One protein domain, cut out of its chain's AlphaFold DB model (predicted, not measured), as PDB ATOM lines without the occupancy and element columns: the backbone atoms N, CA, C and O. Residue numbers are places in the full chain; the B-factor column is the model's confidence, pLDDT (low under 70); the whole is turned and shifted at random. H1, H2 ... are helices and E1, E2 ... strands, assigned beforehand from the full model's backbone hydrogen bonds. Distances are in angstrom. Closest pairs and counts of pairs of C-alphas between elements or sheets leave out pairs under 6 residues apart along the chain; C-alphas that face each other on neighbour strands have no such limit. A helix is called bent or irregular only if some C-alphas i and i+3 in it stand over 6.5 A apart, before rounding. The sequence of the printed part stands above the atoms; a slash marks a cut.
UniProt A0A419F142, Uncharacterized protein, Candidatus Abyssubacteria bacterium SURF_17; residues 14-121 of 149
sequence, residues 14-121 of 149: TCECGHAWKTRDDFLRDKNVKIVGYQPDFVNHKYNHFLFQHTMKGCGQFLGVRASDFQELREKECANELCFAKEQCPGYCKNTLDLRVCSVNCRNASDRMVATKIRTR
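What this domain is: This is residues 14 to 121 of the 149 residues of an uncharacterized protein of Candidatus Abyssubacteria bacterium SURF_17 (UniProt A0A419F142). A small, strongly twisted three-stranded sheet has its longest helix, H3, running along one face, with the short helices H1 and H2 completing a second layer. The long looped stretch of residues 74 to 106 makes one end of the elongated body, and the loop round Gly 18 the other. The 108 printed residues hold, in order, H1, E1, E2, E3, H2 and H3, a mixed class with 44 residues in named elements, under half. The sheet, E1 - E2 - E3, is a meander, each strand the antiparallel neighbour of the one before. The whole is compact, radius of gyration of the C-alphas 14.2 A, spanning 44 by 25 by 25 A.

How they stand to each other: Strands E1, residues 33 to 39, and E2, residues 49 to 54, form a hairpin, with N 36 and O 51 at 2.8 A. E2 and E3, residues 62 to 66, form another, with N 52 and O 63 at 2.9 A. H3, residues 107 to 119, is on the sheet at a height of 9.6 A, along E1 at 10 degrees on the local plane; their closest C-alphas, Ile 35 and Arg 119, are 5.8 A apart. H1, residues 24 to 29, is on the same face, slantwise to the strands. H2, residues 67 to 73, is irregular, with C-alphas 69 and 72 8.1 A apart. H2 and residues 111 to 114 of H3 only just touch, with 3 pairs of C-alphas within 8 A; the closest are Leu 73 and Val 114, 6.4 A. Every O i to N i+4 pair is within hydrogen-bond range in H1, 8 of 9 in H3 and 0 of 3 in H2, where 3 of 4 O i to N i+3 pairs are.

Where its parts are: E1 is 17.2 A long, E2 15.7 A, E3 13.2 A and H3 19.5 A. H1 begins at C-alpha 24 (212.354, 206.562, 258.133); H3 ends at C-alpha 119 (204.379, 217.356, 252.027).

The domain as a whole: The C-alphas farthest apart, Gly 18 and Glu 87, are 45.1 A apart. The printed part has no cut; the link H2 to H3 is long. Residues 77 to 78 have pLDDT under 70.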
ATOM      1  N   THR A  14     211.803 199.532 251.066       96.88
ATOM      2  CA  THR A  14     212.405 199.248 249.764       96.88
ATOM      3  C   THR A  14     211.385 199.548 248.677       96.88
ATOM      4  O   THR A  14     210.196 199.263 248.832       96.88
ATOM      5  N   CYS A  15     211.848 200.183 247.609       97.50
ATOM      6  CA  CYS A  15     211.101 200.383 246.381       97.50
ATOM      7  C   CYS A  15     211.397 199.236 245.413       97.50
ATOM      8  O   CYS A  15     212.517 198.733 245.372       97.50
ATOM      9  N   GLU A  16     210.428 198.871 244.580       95.25
ATOM     10  CA  GLU A  16     210.594 197.819 243.569       95.25
ATOM     11  C   GLU A  16     211.665 198.153 242.518       95.25
ATOM     12  O   GLU A  16     212.201 197.255 241.882       95.25
ATOM     13  N   CYS A  17     212.062 199.426 242.384       96.06
ATOM     14  CA  CYS A  17     213.206 199.817 241.554       96.06
ATOM     15  C   CYS A  17     214.576 199.467 242.175       96.06
ATOM     16  O   CYS A  17     215.608 199.871 241.644       96.06
ATOM     17  N   GLY A  18     214.602 198.812 243.339       94.75
ATOM     18  CA  GLY A  18     215.816 198.423 244.062       94.75
ATOM     19  C   GLY A  18     216.364 199.482 245.024       94.75
ATOM     20  O   GLY A  18     217.280 199.190 245.791       94.75
ATOM     21  N   HIS A  19     215.808 200.698 245.041       96.62
ATOM     22  CA  HIS A  19     216.210 201.709 246.019       96.62
ATOM     23  C   HIS A  19     215.702 201.337 247.419       96.62
ATOM     24  O   HIS A  19     214.535 200.978 247.580       96.62
ATOM     25  N   ALA A  20     216.555 201.452 248.437       96.62
ATOM     26  CA  ALA A  20     216.222 201.101 249.814       96.62
ATOM     27  C   ALA A  20     216.627 202.210 250.789       96.62
ATOM     28  O   ALA A  20     217.733 202.746 250.730       96.62
ATOM     29  N   TRP A  21     215.740 202.502 251.734       96.75
ATOM     30  CA  TRP A  21     215.955 203.475 252.797       96.75
ATOM     31  C   TRP A  21     216.190 202.732 254.109       96.75
ATOM     32  O   TRP A  21     215.381 201.897 254.514       96.75
ATOM     33  N   LYS A  22     217.308 203.022 254.782       95.56
ATOM     34  CA  LYS A  22     217.687 202.342 256.032       95.56
ATOM     35  C   LYS A  22     216.820 202.790 257.197       95.56
ATOM     36  O   LYS A  22     216.416 201.968 258.010       95.56
ATOM     37  N   THR A  23     216.513 204.081 257.255       94.25
ATOM     38  CA  THR A  23     215.667 204.671 258.289       94.25
ATOM     39  C   THR A  23     214.498 205.436 257.676       94.25
ATOM     40  O   THR A  23     214.530 205.858 256.519       94.25
ATOM     41  N   ARG A  24     213.462 205.668 258.485       94.81
ATOM     42  CA  ARG A  24     212.354 206.562 258.133       94.81
ATOM     43  C   ARG A  24     212.835 207.984 257.828       94.81
ATOM     44  O   ARG A  24     212.287 208.648 256.953       94.81
ATOM     45  N   ASP A  25     213.867 208.450 258.520       93.38
ATOM     46  CA  ASP A  25     214.426 209.780 258.286       93.38
ATOM     47  C   ASP A  25     215.138 209.852 256.928       93.38
ATOM     48  O   ASP A  25     214.981 210.850 256.226       93.38
ATOM     49  N   ASP A  26     215.841 208.790 256.510       94.62
ATOM     50  CA  ASP A  26     216.401 208.687 255.151       94.62
ATOM     51  C   ASP A  26     215.285 208.743 254.098       94.62
ATOM     52  O   ASP A  26     215.379 209.501 253.132       94.62
ATOM     53  N   PHE A  27     214.193 208.004 254.333       96.44
ATOM     54  CA  PHE A  27     213.007 207.983 253.473       96.44
ATOM     55  C   PHE A  27     212.360 209.367 253.321       96.44
ATOM     56  O   PHE A  27     212.048 209.794 252.211       96.44
ATOM     57  N   LEU A  28     212.194 210.110 254.420       95.25
ATOM     58  CA  LEU A  28     211.614 211.457 254.389       95.25
ATOM     59  C   LEU A  28     212.555 212.516 253.792       95.25
ATOM     60  O   LEU A  28     212.085 213.515 253.237       95.25
ATOM     61  N   ARG A  29     213.877 212.350 253.933       94.88
ATOM     62  CA  ARG A  29     214.873 213.288 253.385       94.88
ATOM     63  C   ARG A  29     215.029 213.150 251.875       94.88
ATOM     64  O   ARG A  29     215.348 214.150 251.220       94.88
ATOM     65  N   ASP A  30     214.765 211.971 251.322       96.06
ATOM     66  CA  ASP A  30     214.826 211.728 249.886       96.06
ATOM     67  C   ASP A  30     213.954 212.732 249.107       96.06
ATOM     68  O   ASP A  30     212.764 212.946 249.360       96.06
ATOM     69  N   LYS A  31     214.574 213.433 248.155       95.81
ATOM     70  CA  LYS A  31     213.906 214.440 247.320       95.81
ATOM     71  C   LYS A  31     212.923 213.816 246.333       95.81
ATOM     72  O   LYS A  31     211.941 214.483 245.995       95.81
ATOM     73  N   ASN A  32     213.156 212.563 245.955       97.56
ATOM     74  CA  ASN A  32     212.359 211.793 245.011       97.56
ATOM     75  C   ASN A  32     211.194 211.065 245.689       97.56
ATOM     76  O   ASN A  32     210.310 210.576 244.994       97.56
ATOM     77  N   VAL A  33     211.137 211.024 247.020       97.75
ATOM     78  CA  VAL A  33     209.968 210.529 247.754       97.75
ATOM     79  C   VAL A  33     209.001 211.684 248.007       97.75
ATOM     80  O   VAL A  33     209.343 212.703 248.623       97.75
ATOM     81  N   LYS A  34     207.771 211.535 247.513       97.62
ATOM     82  CA  LYS A  34     206.680 212.499 247.693       97.62
ATOM     83  C   LYS A  34     205.513 211.813 248.372       97.62
ATOM     84  O   LYS A  34     205.099 210.752 247.931       97.62
ATOM     85  N   ILE A  35     204.957 212.415 249.418       98.12
ATOM     86  CA  ILE A  35     203.644 211.987 249.905       98.12
ATOM     87  C   ILE A  35     202.584 212.469 248.913       98.12
ATOM     88  O   ILE A  35     202.563 213.646 248.546       98.12
ATOM     89  N   VAL A  36     201.736 211.552 248.472       97.88
ATOM     90  CA  VAL A  36     200.709 211.787 247.451       97.88
ATOM     91  C   VAL A  36     199.308 211.491 247.969       97.88
ATOM     92  O   VAL A  36     198.341 211.975 247.395       97.88
ATOM     93  N   GLY A  37     199.185 210.759 249.078       97.62
ATOM     94  CA  GLY A  37     197.880 210.425 249.624       97.62
ATOM     95  C   GLY A  37     197.890 209.886 251.046       97.62
ATOM     96  O   GLY A  37     198.928 209.740 251.694       97.62
ATOM     97  N   TYR A  38     196.689 209.606 251.528       97.62
ATOM     98  CA  TYR A  38     196.380 209.039 252.826       97.62
ATOM     99  C   TYR A  38     195.172 208.110 252.689       97.62
ATOM    100  O   TYR A  38     194.110 208.518 252.218       97.62
ATOM    101  N   GLN A  39     195.336 206.867 253.126       97.06
ATOM    102  CA  GLN A  39     194.297 205.847 253.133       97.06
ATOM    103  C   GLN A  39     193.899 205.550 254.585       97.06
ATOM    104  O   GLN A  39     194.648 204.870 255.295       97.06
ATOM    105  N   PRO A  40     192.755 206.076 255.056       95.25
ATOM    106  CA  PRO A  40     192.254 205.754 256.380       95.25
ATOM    107  C   PRO A  40     191.665 204.343 256.415       95.25
ATOM    108  O   PRO A  40     190.976 203.919 255.491       95.25
ATOM    109  N   ASP A  41     191.875 203.668 257.533       94.12
ATOM    110  CA  ASP A  41     191.100 202.519 257.964       94.12
ATOM    111  C   ASP A  41     190.025 203.017 258.943       94.12
ATOM    112  O   ASP A  41     190.298 203.635 259.983       94.12
ATOM    113  N   PHE A  42     188.763 202.815 258.569       90.88
ATOM    114  CA  PHE A  42     187.631 203.300 259.355       90.88
ATOM    115  C   PHE A  42     187.356 202.427 260.587       90.88
ATOM    116  O   PHE A  42     186.805 202.934 261.564       90.88
ATOM    117  N   VAL A  43     187.821 201.176 260.594       89.00
ATOM    118  CA  VAL A  43     187.646 200.223 261.696       89.00
ATOM    119  C   VAL A  43     188.774 200.388 262.714       89.00
ATOM    120  O   VAL A  43     188.526 200.670 263.885       89.00
ATOM    121  N   ASN A  44     190.027 200.297 262.271       87.06
ATOM    122  CA  ASN A  44     191.202 200.343 263.130       87.06
ATOM    123  C   ASN A  44     192.247 201.337 262.613       87.06
ATOM    124  O   ASN A  44     193.054 201.039 261.739       87.06
ATOM    125  N   HIS A  45     192.311 202.499 263.262       83.50
ATOM    126  CA  HIS A  45     193.230 203.585 262.910       83.50
ATOM    127  C   HIS A  45     194.722 203.203 262.932       83.50
ATOM    128  O   HIS A  45     195.535 203.900 262.324       83.50
ATOM    129  N   LYS A  46     195.108 202.110 263.608       86.38
ATOM    130  CA  LYS A  46     196.483 201.582 263.554       86.38
ATOM    131  C   LYS A  46     196.862 201.127 262.142       86.38
ATOM    132  O   LYS A  46     198.047 201.029 261.833       86.38
ATOM    133  N   TYR A  47     195.871 200.878 261.286       92.00
ATOM    134  CA  TYR A  47     196.063 200.455 259.908       92.00
ATOM    135  C   TYR A  47     195.961 201.573 258.873       92.00
ATOM    136  O   TYR A  47     196.096 201.296 257.683       92.00
ATOM    137  N   ASN A  48     195.820 202.826 259.307       95.25
ATOM    138  CA  ASN A  48     195.931 203.981 258.424       95.25
ATOM    139  C   ASN A  48     197.280 203.976 257.685       95.25
ATOM    140  O   ASN A  48     198.320 203.674 258.279       95.25
ATOM    141  N   HIS A  49     197.278 204.377 256.414       97.88
ATOM    142  CA  HIS A  49     198.493 204.495 255.610       97.88
ATOM    143  C   HIS A  49     198.675 205.898 255.047       97.88
ATOM    144  O   HIS A  49     197.733 206.526 254.570       97.88
ATOM    145  N   PHE A  50     199.921 206.349 255.018       98.06
ATOM    146  CA  PHE A  50     200.360 207.366 254.079       98.06
ATOM    147  C   PHE A  50     200.794 206.701 252.781       98.06
ATOM    148  O   PHE A  50     201.475 205.674 252.783       98.06
ATOM    149  N   LEU A  51     200.386 207.305 251.673       98.19
ATOM    150  CA  LEU A  51     200.753 206.887 250.334       98.19
ATOM    151  C   LEU A  51     201.856 207.813 249.851       98.19
ATOM    152  O   LEU A  51     201.658 209.025 249.720       98.19
ATOM    153  N   PHE A  52     203.021 207.238 249.600       98.44
ATOM    154  CA  PHE A  52     204.150 207.920 248.996       98.44
ATOM    155  C   PHE A  52     204.334 207.459 247.558       98.44
ATOM    156  O   PHE A  52     203.901 206.373 247.193       98.44
ATOM    157  N   GLN A  53     205.007 208.268 246.754       98.19
ATOM    158  CA  GLN A  53     205.452 207.916 245.420       98.19
ATOM    159  C   GLN A  53     206.957 208.152 245.324       98.19
ATOM    160  O   GLN A  53     207.449 209.212 245.726       98.19
ATOM    161  N   HIS A  54     207.682 207.166 244.799       98.12
ATOM    162  CA  HIS A  54     209.076 207.331 244.410       98.12
ATOM    163  C   HIS A  54     209.128 207.830 242.961       98.12
ATOM    164  O   HIS A  54     208.674 207.147 242.052       98.12
ATOM    165  N   THR A  55     209.638 209.046 242.772       97.38
ATOM    166  CA  THR A  55     209.529 209.849 241.535       97.38
ATOM    167  C   THR A  55     210.862 210.023 240.804       97.38
ATOM    168  O   THR A  55     211.017 210.911 239.967       97.38
ATOM    169  N   MET A  56     211.862 209.202 241.133       96.56
ATOM    170  CA  MET A  56     213.132 209.183 240.406       96.56
ATOM    171  C   MET A  56     212.894 208.776 238.944       96.56
ATOM    172  O   MET A  56     212.020 207.963 238.665       96.56
ATOM    173  N   LYS A  57     213.686 209.296 237.999       94.75
ATOM    174  CA  LYS A  57     213.599 208.907 236.580       94.75
ATOM    175  C   LYS A  57     213.648 207.378 236.433       94.75
ATOM    176  O   LYS A  57     214.588 206.749 236.908       94.75
ATOM    177  N   GLY A  58     212.646 206.802 235.767       94.69
ATOM    178  CA  GLY A  58     212.498 205.348 235.620       94.69
ATOM    179  C   GLY A  58     211.746 204.658 236.767       94.69
ATOM    180  O   GLY A  58     211.594 203.442 236.742       94.69
ATOM    181  N   CYS A  59     211.245 205.408 237.754       96.75
ATOM    182  CA  CYS A  59     210.403 204.908 238.837       96.75
ATOM    183  C   CYS A  59     209.182 205.820 239.054       96.75
ATOM    184  O   CYS A  59     209.271 207.042 238.969       96.75
ATOM    185  N   GLY A  60     208.033 205.213 239.346       94.38
ATOM    186  CA  GLY A  60     206.790 205.910 239.700       94.38
ATOM    187  C   GLY A  60     205.994 205.175 240.775       94.38
ATOM    188  O   GLY A  60     204.794 205.402 240.913       94.38
ATOM    189  N   GLN A  61     206.653 204.258 241.489       96.69
ATOM    190  CA  GLN A  61     206.013 203.280 242.360       96.69
ATOM    191  C   GLN A  61     205.384 203.927 243.590       96.69
ATOM    192  O   GLN A  61     205.978 204.813 244.215       96.69
ATOM    193  N   PHE A  62     204.203 203.432 243.955       97.00
ATOM    194  CA  PHE A  62     203.520 203.825 245.179       97.00
ATOM    195  C   PHE A  62     204.019 202.992 246.361       97.00
ATOM    196  O   PHE A  62     204.224 201.786 246.274       97.00
ATOM    197  N   LEU A  63     204.206 203.650 247.498       97.88
ATOM    198  CA  LEU A  63     204.704 203.059 248.730       97.88
ATOM    199  C   LEU A  63     203.713 203.382 249.847       97.88
ATOM    200  O   LEU A  63     203.635 204.517 250.317       97.88
ATOM    201  N   GLY A  64     202.953 202.371 250.263       97.19
ATOM    202  CA  GLY A  64     202.116 202.442 251.455       97.19
ATOM    203  C   GLY A  64     202.964 202.284 252.713       97.19
ATOM    204  O   GLY A  64     203.650 201.273 252.883       97.19
ATOM    205  N   VAL A  65     202.913 203.275 253.598       97.38
ATOM    206  CA  VAL A  65     203.625 203.287 254.880       97.38
ATOM    207  C   VAL A  65     202.616 203.531 255.990       97.38
ATOM    208  O   VAL A  65     201.722 204.363 255.835       97.38
ATOM    209  N   ARG A  66     202.724 202.812 257.111       96.69
ATOM    210  CA  ARG A  66     201.788 202.977 258.226       96.69
ATOM    211  C   ARG A  66     201.863 204.406 258.762       96.69
ATOM    212  O   ARG A  66     202.941 204.916 259.045       96.69
ATOM    213  N   ALA A  67     200.712 205.045 258.951       95.06
ATOM    214  CA  ALA A  67     200.651 206.369 259.570       95.06
ATOM    215  C   ALA A  67     201.138 206.331 261.032       95.06
ATOM    216  O   ALA A  67     201.636 207.331 261.549       95.06
ATOM    217  N   SER A  68     201.047 205.161 261.684       92.88
ATOM    218  CA  SER A  68     201.571 204.937 263.032       92.88
ATOM    219  C   SER A  68     203.081 205.153 263.149       92.88
ATOM    220  O   SER A  68     203.543 205.551 264.213       92.88
ATOM    221  N   ASP A  69     203.838 204.972 262.063       93.50
ATOM    222  CA  ASP A  69     205.292 205.186 262.036       93.50
ATOM    223  C   ASP A  69     205.683 206.657 262.229       93.50
ATOM    224  O   ASP A  69     206.867 206.973 262.311       93.50
ATOM    225  N   PHE A  70     204.704 207.563 262.251       92.06
ATOM    226  CA  PHE A  70     204.880 209.008 262.361       92.06
ATOM    227  C   PHE A  70     204.102 209.592 263.552       92.06
ATOM    228  O   PHE A  70     203.795 210.788 263.564       92.06
ATOM    229  N   GLN A  71     203.721 208.765 264.531       88.88
ATOM    230  CA  GLN A  71     202.930 209.200 265.689       88.88
ATOM    231  C   GLN A  71     203.598 210.333 266.465       88.88
ATOM    232  O   GLN A  71     202.914 211.268 266.874       88.88
ATOM    233  N   GLU A  72     204.921 210.312 266.602       87.88
ATOM    234  CA  GLU A  72     205.672 211.336 267.328       87.88
ATOM    235  C   GLU A  72     205.740 212.685 266.589       87.88
ATOM    236  O   GLU A  72     206.201 213.682 267.142       87.88
ATOM    237  N   LEU A  73     205.252 212.746 265.343       87.50
ATOM    238  CA  LEU A  73     205.106 213.990 264.581       87.50
ATOM    239  C   LEU A  73     203.747 214.679 264.815       87.50
ATOM    240  O   LEU A  73     203.507 215.778 264.292       87.50
ATOM    241  N   ARG A  74     202.843 214.048 265.575       86.50
ATOM    242  CA  ARG A  74     201.547 214.613 265.967       86.50
ATOM    243  C   ARG A  74     201.762 215.583 267.136       86.50
ATOM    244  O   ARG A  74     202.368 215.235 268.136       86.50
ATOM    245  N   GLU A  75     201.293 216.822 266.993       73.00
ATOM    246  CA  GLU A  75     201.484 217.882 268.008       73.00
ATOM    247  C   GLU A  75     200.350 217.970 269.032       73.00
ATOM    248  O   GLU A  75     200.529 218.561 270.089       73.00
ATOM    249  N   LYS A  76     199.175 217.436 268.700       71.94
ATOM    250  CA  LYS A  76     197.994 217.454 269.561       71.94
ATOM    251  C   LYS A  76     197.516 216.027 269.762       71.94
ATOM    252  O   LYS A  76     197.630 215.210 268.839       71.94
ATOM    253  N   GLU A  77     196.955 215.755 270.936       68.56
ATOM    254  CA  GLU A  77     196.176 214.540 271.138       68.56
ATOM    255  C   GLU A  77     195.094 214.465 270.065       68.56
ATOM    256  O   GLU A  77     194.433 215.449 269.722       68.56
ATOM    257  N   CYS A  78     194.999 213.299 269.439       67.25
ATOM    258  CA  CYS A  78     194.014 213.079 268.399       67.25
ATOM    259  C   CYS A  78     192.649 212.938 269.060       67.25
ATOM    260  O   CYS A  78     192.531 212.236 270.061       67.25
ATOM    261  N   ALA A  79     191.609 213.517 268.457       76.06
ATOM    262  CA  ALA A  79     190.260 213.082 268.782       76.06
ATOM    263  C   ALA A  79     190.168 211.563 268.590       76.06
ATOM    264  O   ALA A  79     190.576 211.033 267.553       76.06
ATOM    265  N   ASN A  80     189.625 210.865 269.584       75.50
ATOM    266  CA  ASN A  80     189.382 209.428 269.477       75.50
ATOM    267  C   ASN A  80     188.209 209.121 268.529       75.50
ATOM    268  O   ASN A  80     188.108 208.019 267.988       75.50
ATOM    269  N   GLU A  81     187.351 210.112 268.287       86.88
ATOM    270  CA  GLU A  81     186.119 209.967 267.526       86.88
ATOM    271  C   GLU A  81     186.330 210.039 266.005       86.88
ATOM    272  O   GLU A  81     186.990 210.933 265.461       86.88
ATOM    273  N   LEU A  82     185.714 209.091 265.298       89.81
ATOM    274  CA  LEU A  82     185.614 209.104 263.846       89.81
ATOM    275  C   LEU A  82     184.360 209.879 263.417       89.81
ATOM    276  O   LEU A  82     183.238 209.428 263.625       89.81
ATOM    277  N   CYS A  83     184.545 211.015 262.744       90.56
ATOM    278  CA  CYS A  83     183.434 211.800 262.194       90.56
ATOM    279  C   CYS A  83     183.037 211.381 260.767       90.56
ATOM    280  O   CYS A  83     182.352 212.131 260.083       90.56
ATOM    281  N   PHE A  84     183.526 210.250 260.251       89.12
ATOM    282  CA  PHE A  84     183.207 209.816 258.888       89.12
ATOM    283  C   PHE A  84     181.698 209.590 258.727       89.12
ATOM    284  O   PHE A  84     181.062 209.057 259.629       89.12
ATOM    285  N   ALA A  85     181.146 210.016 257.587       87.25
ATOM    286  CA  ALA A  85     179.717 209.949 257.252       87.25
ATOM    287  C   ALA A  85     178.758 210.755 258.155       87.25
ATOM    288  O   ALA A  85     177.552 210.705 257.934       87.25
ATOM    289  N   LYS A  86     179.264 211.540 259.114       91.75
ATOM    290  CA  LYS A  86     178.448 212.506 259.863       91.75
ATOM    291  C   LYS A  86     178.228 213.785 259.052       91.75
ATOM    292  O   LYS A  86     179.039 214.099 258.182       91.75
ATOM    293  N   GLU A  87     177.179 214.535 259.371       93.62
ATOM    294  CA  GLU A  87     176.769 215.756 258.657       93.62
ATOM    295  C   GLU A  87     177.893 216.802 258.563       93.62
ATOM    296  O   GLU A  87     178.173 217.347 257.500       93.62
ATOM    297  N   GLN A  88     178.637 216.996 259.651       92.12
ATOM    298  CA  GLN A  88     179.765 217.926 259.732       92.12
ATOM    299  C   GLN A  88     181.042 217.440 259.013       92.12
ATOM    300  O   GLN A  88     182.074 218.112 259.039       92.12
ATOM    301  N   CYS A  89     181.038 216.242 258.418       94.25
ATOM    302  CA  CYS A  89     182.216 215.664 257.783       94.25
ATOM    303  C   CYS A  89     182.450 216.251 256.383       94.25
ATOM    304  O   CYS A  89     181.642 216.015 255.487       94.25
ATOM    305  N   PRO A  90     183.612 216.869 256.100       94.06
ATOM    306  CA  PRO A  90     183.896 217.414 254.768       94.06
ATOM    307  C   PRO A  90     184.159 216.334 253.701       94.06
ATOM    308  O   PRO A  90     184.411 216.647 252.543       94.06
ATOM    309  N   GLY A  91     184.176 215.049 254.071       94.44
ATOM    310  CA  GLY A  91     184.271 213.947 253.112       94.44
ATOM    311  C   GLY A  91     185.656 213.691 252.506       94.44
ATOM    312  O   GLY A  91     185.780 212.768 251.707       94.44
ATOM    313  N   TYR A  92     186.718 214.401 252.915       95.44
ATOM    314  CA  TYR A  92     188.066 214.235 252.335       95.44
ATOM    315  C   TYR A  92     188.604 212.800 252.388       95.44
ATOM    316  O   TYR A  92     189.383 212.398 251.533       95.44
ATOM    317  N   CYS A  93     188.177 211.992 253.365       94.06
ATOM    318  CA  CYS A  93     188.573 210.584 253.474       94.06
ATOM    319  C   CYS A  93     188.057 209.691 252.332       94.06
ATOM    320  O   CYS A  93     188.557 208.581 252.195       94.06
ATOM    321  N   LYS A  94     187.101 210.160 251.517       93.88
ATOM    322  CA  LYS A  94     186.613 209.447 250.326       93.88
ATOM    323  C   LYS A  94     187.596 209.511 249.152       93.88
ATOM    324  O   LYS A  94     187.542 208.656 248.279       93.88
ATOM    325  N   ASN A  95     188.491 210.502 249.132       95.50
ATOM    326  CA  ASN A  95     189.536 210.633 248.122       95.50
ATOM    327  C   ASN A  95     190.905 210.474 248.789       95.50
ATOM    328  O   ASN A  95     191.359 211.350 249.525       95.50
ATOM    329  N   THR A  96     191.574 209.352 248.528       95.75
ATOM    330  CA  THR A  96     192.868 209.036 249.146       95.75
ATOM    331  C   THR A  96     193.985 209.982 248.711       95.75
ATOM    332  O   THR A  96     194.958 210.120 249.444       95.75
ATOM    333  N   LEU A  97     193.859 210.668 247.574       95.88
ATOM    334  CA  LEU A  97     194.852 211.635 247.089       95.88
ATOM    335  C   LEU A  97     194.580 213.066 247.579       95.88
ATOM    336  O   LEU A  97     195.437 213.945 247.476       95.88
ATOM    337  N   ASP A  98     193.405 213.314 248.155       95.56
ATOM    338  CA  ASP A  98     193.120 214.578 248.817       95.56
ATOM    339  C   ASP A  98     193.775 214.584 250.198       95.56
ATOM    340  O   ASP A  98     193.384 213.835 251.091       95.56
ATOM    341  N   LEU A  99     194.770 215.451 250.388       96.00
ATOM    342  CA  LEU A  99     195.502 215.621 251.646       96.00
ATOM    343  C   LEU A  99     195.032 216.828 252.473       96.00
ATOM    344  O   LEU A  99     195.695 217.185 253.449       96.00
ATOM    345  N   ARG A 100     193.915 217.477 252.116       95.62
ATOM    346  CA  ARG A 100     193.344 218.555 252.937       95.62
ATOM    347  C   ARG A 100     193.046 218.050 254.348       95.62
ATOM    348  O   ARG A 100     192.611 216.912 254.547       95.62
ATOM    349  N   VAL A 101     193.310 218.902 255.335       94.31
ATOM    350  CA  VAL A 101     193.015 218.636 256.748       94.31
ATOM    351  C   VAL A 101     191.545 218.958 257.000       94.31
ATOM    352  O   VAL A 101     191.044 219.967 256.508       94.31
ATOM    353  N   CYS A 102     190.842 218.100 257.741       92.69
ATOM    354  CA  CYS A 102     189.460 218.372 258.128       92.69
ATOM    355  C   CYS A 102     189.394 219.606 259.043       92.69
ATOM    356  O   CYS A 102     190.234 219.753 259.928       92.69
ATOM    357  N   SER A 103     188.378 220.452 258.862       91.38
ATOM    358  CA  SER A 103     188.078 221.572 259.770       91.38
ATOM    359  C   SER A 103     187.472 221.112 261.101       91.38
ATOM    360  O   SER A 103     187.556 221.825 262.094       91.38
ATOM    361  N   VAL A 104     186.877 219.918 261.127       91.00
ATOM    362  CA  VAL A 104     186.272 219.312 262.319       91.00
ATOM    363  C   VAL A 104     187.272 218.482 263.120       91.00
ATOM    364  O   VAL A 104     188.203 217.893 262.559       91.00
ATOM    365  N   ASN A 105     187.038 218.380 264.431       89.25
ATOM    366  CA  ASN A 105     187.844 217.573 265.344       89.25
ATOM    367  C   ASN A 105     187.589 216.069 265.134       89.25
ATOM    368  O   ASN A 105     186.791 215.450 265.827       89.25
ATOM    369  N   CYS A 106     188.243 215.494 264.126       90.19
ATOM    370  CA  CYS A 106     188.101 214.101 263.713       90.19
ATOM    371  C   CYS A 106     189.429 213.360 263.880       90.19
ATOM    372  O   CYS A 106     190.486 213.905 263.556       90.19
ATOM    373  N   ARG A 107     189.380 212.082 264.269       87.88
ATOM    374  CA  ARG A 107     190.550 211.193 264.379       87.88
ATOM    375  C   ARG A 107     191.496 211.253 263.173       87.88
ATOM    376  O   ARG A 107     192.713 211.299 263.335       87.88
ATOM    377  N   ASN A 108     190.947 211.308 261.957       92.69
ATOM    378  CA  ASN A 108     191.736 211.327 260.718       92.69
ATOM    379  C   ASN A 108     192.326 212.716 260.389       92.69
ATOM    380  O   ASN A 108     193.189 212.825 259.515       92.69
ATOM    381  N   ALA A 109     191.886 213.786 261.060       92.81
ATOM    382  CA  ALA A 109     192.416 215.134 260.850       92.81
ATOM    383  C   ALA A 109     193.892 215.226 261.273       92.81
ATOM    384  O   ALA A 109     194.701 215.838 260.574       92.81
ATOM    385  N   SER A 110     194.268 214.553 262.364       90.50
ATOM    386  CA  SER A 110     195.646 214.535 262.866       90.50
ATOM    387  C   SER A 110     196.624 213.884 261.890       90.50
ATOM    388  O   SER A 110     197.692 214.440 261.631       90.50
ATOM    389  N   ASP A 111     196.251 212.752 261.290       92.62
ATOM    390  CA  ASP A 111     197.067 212.105 260.255       92.62
ATOM    391  C   ASP A 111     197.237 213.004 259.031       92.62
ATOM    392  O   ASP A 111     198.343 213.160 258.514       92.62
ATOM    393  N   ARG A 112     196.165 213.679 258.603       94.38
ATOM    394  CA  ARG A 112     196.208 214.633 257.483       94.38
ATOM    395  C   ARG A 112     197.092 215.843 257.786       94.38
ATOM    396  O   ARG A 112     197.780 216.354 256.898       94.38
ATOM    397  N   MET A 113     197.137 216.281 259.042       93.38
ATOM    398  CA  MET A 113     198.049 217.335 259.479       93.38
ATOM    399  C   MET A 113     199.513 216.878 259.406       93.38
ATOM    400  O   MET A 113     200.360 217.632 258.917       93.38
ATOM    401  N   VAL A 114     199.821 215.645 259.820       93.25
ATOM    402  CA  VAL A 114     201.162 215.054 259.652       93.25
ATOM    403  C   VAL A 114     201.519 214.943 258.169       93.25
ATOM    404  O   VAL A 114     202.578 215.425 257.762       93.25
ATOM    405  N   ALA A 115     200.612 214.417 257.341       95.19
ATOM    406  CA  ALA A 115     200.797 214.322 255.896       95.19
ATOM    407  C   ALA A 115     201.107 215.689 255.262       95.19
ATOM    408  O   ALA A 115     202.030 215.817 254.456       95.19
ATOM    409  N   THR A 116     200.405 216.742 255.688       93.62
ATOM    410  CA  THR A 116     200.660 218.116 255.236       93.62
ATOM    411  C   THR A 116     202.063 218.588 255.618       93.62
ATOM    412  O   THR A 116     202.767 219.143 254.774       93.62
ATOM    413  N   LYS A 117     202.517 218.331 256.851       92.81
ATOM    414  CA  LYS A 117     203.869 218.705 257.309       92.81
ATOM    415  C   LYS A 117     204.972 217.968 256.551       92.81
ATOM    416  O   LYS A 117     206.009 218.574 256.262       92.81
ATOM    417  N   ILE A 118     204.744 216.693 256.231       94.81
ATOM    418  CA  ILE A 118     205.628 215.888 255.380       94.81
ATOM    419  C   ILE A 118     205.671 216.492 253.972       94.81
ATOM    420  O   ILE A 118     206.754 216.785 253.465       94.81
ATOM    421  N   ARG A 119     204.506 216.776 253.373       94.44
ATOM    422  CA  ARG A 119     204.379 217.356 252.027       94.44
ATOM    423  C   ARG A 119     205.116 218.683 251.896       94.44
ATOM    424  O   ARG A 119     205.897 218.866 250.968       94.44
ATOM    425  N   THR A 120     204.924 219.592 252.851       93.06
ATOM    426  CA  THR A 120     205.593 220.903 252.865       93.06
ATOM    427  C   THR A 120     207.033 220.833 253.380       93.06
ATOM    428  O   THR A 120     207.645 221.873 253.611       93.06
ATOM    429  N   ARG A 121     207.555 219.628 253.658       90.25
ATOM    430  CA  ARG A 121     208.884 219.368 254.233       90.25
ATOM    431  C   ARG A 121     209.197 220.139 255.523       90.25
ATOM    432  O   ARG A 121     210.356 220.237 255.921       90.25
TER     433      ARG A 121